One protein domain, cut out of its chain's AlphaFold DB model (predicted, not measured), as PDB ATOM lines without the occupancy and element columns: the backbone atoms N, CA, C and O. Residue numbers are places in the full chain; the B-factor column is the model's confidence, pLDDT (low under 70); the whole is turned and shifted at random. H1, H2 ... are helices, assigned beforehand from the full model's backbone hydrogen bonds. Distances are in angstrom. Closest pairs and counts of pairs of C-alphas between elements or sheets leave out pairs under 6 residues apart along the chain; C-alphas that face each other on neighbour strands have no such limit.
ATOM      1  N   ALA A 188     159.856 176.706 197.081       86.88
ATOM      2  CA  ALA A 188     160.622 176.223 195.935       86.88
ATOM      3  C   ALA A 188     160.591 174.690 195.840       86.88
ATOM      4  O   ALA A 188     160.329 174.139 194.778       86.88
ATOM      5  N   GLU A 189     160.772 174.003 196.967       89.19
ATOM      6  CA  GLU A 189     160.771 172.538 197.009       89.19
ATOM      7  C   GLU A 189     159.382 171.946 196.772       89.19
ATOM      8  O   GLU A 189     159.260 170.905 196.133       89.19
ATOM      9  N   ALA A 190     158.332 172.632 197.235       88.75
ATOM     10  CA  ALA A 190     156.957 172.256 196.932       88.75
ATOM     11  C   ALA A 190     156.634 172.405 195.432       88.75
ATOM     12  O   ALA A 190     155.908 171.577 194.892       88.75
ATOM     13  N   LYS A 191     157.193 173.419 194.752       85.38
ATOM     14  CA  LYS A 191     157.054 173.619 193.295       85.38
ATOM     15  C   LYS A 191     157.862 172.622 192.466       85.38
ATOM     16  O   LYS A 191     157.439 172.262 191.370       85.38
ATOM     17  N   GLU A 192     159.024 172.212 192.963       85.31
ATOM     18  CA  GLU A 192     159.883 171.210 192.322       85.31
ATOM     19  C   GLU A 192     159.359 169.779 192.535       85.31
ATOM     20  O   GLU A 192     159.695 168.883 191.767       85.31
ATOM     21  N   GLY A 193     158.508 169.561 193.546       83.31
ATOM     22  CA  GLY A 193     158.001 168.233 193.896       83.31
ATOM     23  C   GLY A 193     159.053 167.376 194.601       83.31
ATOM     24  O   GLY A 193     159.147 166.179 194.356       83.31
ATOM     25  N   LYS A 194     159.884 167.994 195.446       85.56
ATOM     26  CA  LYS A 194     160.967 167.299 196.147       85.56
ATOM     27  C   LYS A 194     160.437 166.392 197.260       85.56
ATOM     28  O   LYS A 194     159.613 166.813 198.069       85.56
ATOM     29  N   ASP A 195     161.000 165.191 197.354       85.31
ATOM     30  CA  ASP A 195     160.662 164.212 198.389       85.31
ATOM     31  C   ASP A 195     161.296 164.513 199.760       85.31
ATOM     32  O   ASP A 195     162.244 165.293 199.901       85.31
ATOM     33  N   GLY A 196     160.779 163.847 200.799       87.31
ATOM     34  CA  GLY A 196     161.339 163.889 202.156       87.31
ATOM     35  C   GLY A 196     160.986 165.146 202.959       87.31
ATOM     36  O   GLY A 196     161.655 165.458 203.947       87.31
ATOM     37  N   VAL A 197     159.949 165.876 202.543       91.81
ATOM     38  CA  VAL A 197     159.459 167.092 203.204       91.81
ATOM     39  C   VAL A 197     157.944 167.059 203.389       91.81
ATOM     40  O   VAL A 197     157.212 166.506 202.573       91.81
ATOM     41  N   ALA A 198     157.461 167.671 204.467       92.56
ATOM     42  CA  ALA A 198     156.035 167.814 204.728       92.56
ATOM     43  C   ALA A 198     155.481 169.079 204.062       92.56
ATOM     44  O   ALA A 198     156.026 170.174 204.238       92.56
ATOM     45  N   LEU A 199     154.359 168.953 203.353       91.88
ATOM     46  CA  LEU A 199     153.623 170.101 202.829       91.88
ATOM     47  C   LEU A 199     152.792 170.757 203.936       91.88
ATOM     48  O   LEU A 199     152.036 170.107 204.654       91.88
ATOM     49  N   THR A 200     152.911 172.075 204.039       92.00
ATOM     50  CA  THR A 200     152.026 172.931 204.836       92.00
ATOM     51  C   THR A 200     150.960 173.566 203.936       92.00
ATOM     52  O   THR A 200     151.160 173.656 202.721       92.00
ATOM     53  N   PRO A 201     149.858 174.101 204.493       88.75
ATOM     54  CA  PRO A 201     148.897 174.874 203.705       88.75
ATOM     55  C   PRO A 201     149.531 176.060 202.956       88.75
ATOM     56  O   PRO A 201     149.126 176.372 201.839       88.75
ATOM     57  N   ALA A 202     150.555 176.699 203.537       88.00
ATOM     58  CA  ALA A 202     151.268 177.809 202.908       88.00
ATOM     59  C   ALA A 202     152.122 177.342 201.720       88.00
ATOM     60  O   ALA A 202     152.000 177.896 200.629       88.00
ATOM     61  N   SER A 203     152.919 176.282 201.893       89.12
ATOM     62  CA  SER A 203     153.730 175.728 200.800       89.12
ATOM     63  C   SER A 203     152.866 175.133 199.685       89.12
ATOM     64  O   SER A 203     153.220 175.247 198.517       89.12
ATOM     65  N   LEU A 204     151.706 174.552 200.022       86.75
ATOM     66  CA  LEU A 204     150.734 174.078 199.036       86.75
ATOM     67  C   LEU A 204     150.143 175.241 198.229       86.75
ATOM     68  O   LEU A 204     150.069 175.163 197.006       86.75
ATOM     69  N   LYS A 205     149.775 176.345 198.895       84.25
ATOM     70  CA  LYS A 205     149.325 177.567 198.214       84.25
ATOM     71  C   LYS A 205     150.423 178.157 197.323       84.25
ATOM     72  O   LYS A 205     150.116 178.634 196.239       84.25
ATOM     73  N   GLY A 206     151.684 178.109 197.755       82.38
ATOM     74  CA  GLY A 206     152.831 178.548 196.956       82.38
ATOM     75  C   GLY A 206     153.078 177.683 195.715       82.38
ATOM     76  O   GLY A 206     153.503 178.213 194.693       82.38
ATOM     77  N   ALA A 207     152.778 176.382 195.772       86.00
ATOM     78  CA  ALA A 207     152.884 175.445 194.647       86.00
ATOM     79  C   ALA A 207     151.673 175.466 193.690       86.00
ATOM     80  O   ALA A 207     151.605 174.679 192.743       86.00
ATOM     81  N   ALA A 208     150.702 176.348 193.929       86.94
ATOM     82  CA  ALA A 208     149.589 176.556 193.022       86.94
ATOM     83  C   ALA A 208     150.045 177.316 191.767       86.94
ATOM     84  O   ALA A 208     150.749 178.322 191.862       86.94
ATOM     85  N   ALA A 209     149.605 176.858 190.598       86.19
ATOM     86  CA  ALA A 209     149.820 177.554 189.340       86.19
ATOM     87  C   ALA A 209     149.095 178.904 189.343       86.19
ATOM     88  O   ALA A 209     147.923 179.008 189.730       86.19
ATOM     89  N   SER A 210     149.782 179.938 188.862       86.56
ATOM     90  CA  SER A 210     149.150 181.208 188.515       86.56
ATOM     91  C   SER A 210     148.164 181.034 187.353       86.56
ATOM     92  O   SER A 210     148.153 180.017 186.650       86.56
ATOM     93  N   GLU A 211     147.327 182.045 187.122       85.25
ATOM     94  CA  GLU A 211     146.411 182.054 185.976       85.25
ATOM     95  C   GLU A 211     147.177 181.922 184.655       85.25
ATOM     96  O   GLU A 211     146.808 181.102 183.819       85.25
ATOM     97  N   ALA A 212     148.288 182.650 184.501       85.00
ATOM     98  CA  ALA A 212     149.127 182.588 183.307       85.00
ATOM     99  C   ALA A 212     149.714 181.185 183.083       85.00
ATOM    100  O   ALA A 212     149.633 180.664 181.973       85.00
ATOM    101  N   GLU A 213     150.233 180.543 184.132       85.44
ATOM    102  CA  GLU A 213     150.794 179.186 184.045       85.44
ATOM    103  C   GLU A 213     149.720 178.137 183.742       85.44
ATOM    104  O   GLU A 213     149.956 177.219 182.956       85.44
ATOM    105  N   THR A 214     148.524 178.294 184.319       86.81
ATOM    106  CA  THR A 214     147.376 177.420 184.035       86.81
ATOM    107  C   THR A 214     146.947 177.537 182.570       86.81
ATOM    108  O   THR A 214     146.641 176.546 181.914       86.81
ATOM    109  N   VAL A 215     146.952 178.763 182.049       85.38
ATOM    110  CA  VAL A 215     146.559 179.126 180.684       85.38
ATOM    111  C   VAL A 215     147.620 178.717 179.652       85.38
ATOM    112  O   VAL A 215     147.278 178.374 178.516       85.38
ATOM    113  N   GLU A 216     148.898 178.739 180.022       85.38
ATOM    114  CA  GLU A 216     150.008 178.260 179.195       85.38
ATOM    115  C   GLU A 216     150.110 176.726 179.193       85.38
ATOM    116  O   GLU A 216     150.458 176.141 178.168       85.38
ATOM    117  N   GLY A 217     149.780 176.069 180.312       81.62
ATOM    118  CA  GLY A 217     149.651 174.612 180.403       81.62
ATOM    119  C   GLY A 217     150.966 173.836 180.269       81.62
ATOM    120  O   GLY A 217     150.948 172.663 179.907       81.62
ATOM    121  N   LYS A 218     152.115 174.475 180.526       82.56
ATOM    122  CA  LYS A 218     153.447 173.853 180.383       82.56
ATOM    123  C   LYS A 218     154.006 173.240 181.665       82.56
ATOM    124  O   LYS A 218     154.996 172.515 181.600       82.56
ATOM    125  N   SER A 219     153.422 173.545 182.821       82.75
ATOM    126  CA  SER A 219     153.921 173.022 184.093       82.75
ATOM    127  C   SER A 219     153.476 171.576 184.311       82.75
ATOM    128  O   SER A 219     152.287 171.278 184.240       82.75
ATOM    129  N   GLY A 220     154.434 170.693 184.604       81.12
ATOM    130  CA  GLY A 220     154.179 169.309 185.018       81.12
ATOM    131  C   GLY A 220     154.174 169.101 186.536       81.12
ATOM    132  O   GLY A 220     153.965 167.977 186.981       81.12
ATOM    133  N   THR A 221     154.435 170.149 187.325       81.88
ATOM    134  CA  THR A 221     154.651 170.041 188.780       81.88
ATOM    135  C   THR A 221     153.704 170.899 189.620       81.88
ATOM    136  O   THR A 221     153.529 170.625 190.804       81.88
ATOM    137  N   LEU A 222     153.082 171.931 189.039       85.62
ATOM    138  CA  LEU A 222     152.182 172.838 189.760       85.62
ATOM    139  C   LEU A 222     150.739 172.325 189.781       85.62
ATOM    140  O   LEU A 222     150.265 171.693 188.837       85.62
ATOM    141  N   TYR A 223     150.006 172.678 190.837       84.75
ATOM    142  CA  TYR A 223     148.589 172.335 190.982       84.75
ATOM    143  C   TYR A 223     147.685 173.422 190.395       84.75
ATOM    144  O   TYR A 223     147.915 174.614 190.602       84.75
ATOM    145  N   VAL A 224     146.610 173.027 189.715       89.31
ATOM    146  CA  VAL A 224     145.627 173.971 189.164       89.31
ATOM    147  C   VAL A 224     144.680 174.461 190.262       89.31
ATOM    148  O   VAL A 224     144.175 173.676 191.064       89.31
ATOM    149  N   THR A 225     144.397 175.766 190.280       87.88
ATOM    150  CA  THR A 225     143.394 176.357 191.179       87.88
ATOM    151  C   THR A 225     142.039 176.502 190.485       87.88
ATOM    152  O   THR A 225     141.992 176.666 189.264       87.88
ATOM    153  N   PRO A 226     140.917 176.538 191.234       88.50
ATOM    154  CA  PRO A 226     139.611 176.846 190.650       88.50
ATOM    155  C   PRO A 226     139.588 178.178 189.886       88.50
ATOM    156  O   PRO A 226     138.907 178.289 188.871       88.50
ATOM    157  N   LEU A 227     140.345 179.183 190.346       86.50
ATOM    158  CA  LEU A 227     140.456 180.474 189.665       86.50
ATOM    159  C   LEU A 227     141.226 180.355 188.340       86.50
ATOM    160  O   LEU A 227     140.739 180.827 187.316       86.50
ATOM    161  N   GLY A 228     142.364 179.654 188.339       87.44
ATOM    162  CA  GLY A 228     143.124 179.375 187.118       87.44
ATOM    163  C   GLY A 228     142.301 178.599 186.088       87.44
ATOM    164  O   GLY A 228     142.324 178.925 184.904       87.44
ATOM    165  N   LEU A 229     141.500 177.629 186.539       86.81
ATOM    166  CA  LEU A 229     140.599 176.882 185.664       86.81
ATOM    167  C   LEU A 229     139.514 177.786 185.056       86.81
ATOM    168  O   LEU A 229     139.247 177.690 183.863       86.81
ATOM    169  N   ARG A 230     138.936 178.713 185.835       86.81
ATOM    170  CA  ARG A 230     137.984 179.716 185.316       86.81
ATOM    171  C   ARG A 230     138.611 180.664 184.287       86.81
ATOM    172  O   ARG A 230     137.896 181.147 183.416       86.81
TER     173      ARG A 230
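This is residues 188 to 230 of the 355 residues of an uncharacterized protein of Sutterella wadsworthensis 2_1_59BFAA (UniProt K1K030). Two small open loops of chain sit one after the other along an elongated body, each with a short helix at both of its ends. H1 and H2 meet at the ends of the first loop, H3 and H4 at the ends of the second, and the tight link of residues 207 to 210 joins the two halves. The printed part has 43 residues, with four named helices in the order H1, H2, H3, H4 and no named strand; the class is all helix, and 22 of the 43 residues are in the helices. The whole is only just compact, close to loose, with a radius of gyration of the C-alphas of 10.6 A, and its C-alphas span 32 by 19 by 11 A along the three main axes.

H2, residues 201 to 206, and H3, residues 211 to 216, are the longest helices with 6 residues each. They follow each other over a tight link of 4 residues, yet they are apart. H1, residues 188 to 192, touches H2, with 4 pairs of C-alphas within 8 A; the closest C-alphas are those of Ala 190 and Ser 203, 6.1 A apart. H4, residues 226 to 230, touches H3, with 7 pairs of C-alphas within 8 A; the closest C-alphas are those of Glu 211 and Gly 228, 4.4 A apart. The centres of H1 and H2 are 10.0 A apart, and those of H3 and H4 are 9.4 A apart. H1 is apart from H3 and from H4, and H2 is apart from H4. In H1, H2, H3 and H4 every O i to N i+4 pair is within hydrogen-bond range.

H2 runs from Pro 201 to Gly 206 and measures 8.6 A from first to last C-alpha; C-alpha 201 is at (148.897, 174.874, 203.705). H3 runs from Glu 211 to Glu 216, also 8.6 A. H1 begins at C-alpha 188, at (160.622, 176.223, 195.935), and is 6.2 A long to Glu 192. H4, from Pro 226 to Arg 230, is 6.3 A long and ends at C-alpha 230, at (137.984, 179.716, 185.316).

The C-alphas of Gly 196 and Arg 230 are the two farthest apart, at 32.9 A, and the first and last printed C-alphas, of Ala 188 and Arg 230, are 25.2 A apart. The printed part has no cut. The links from H1 to H2, with 8 residues, and from H3 to H4, with 9 residues, are short, and no link is long. The mean pLDDT of the printed part is 86.4, and no printed residue is under 70.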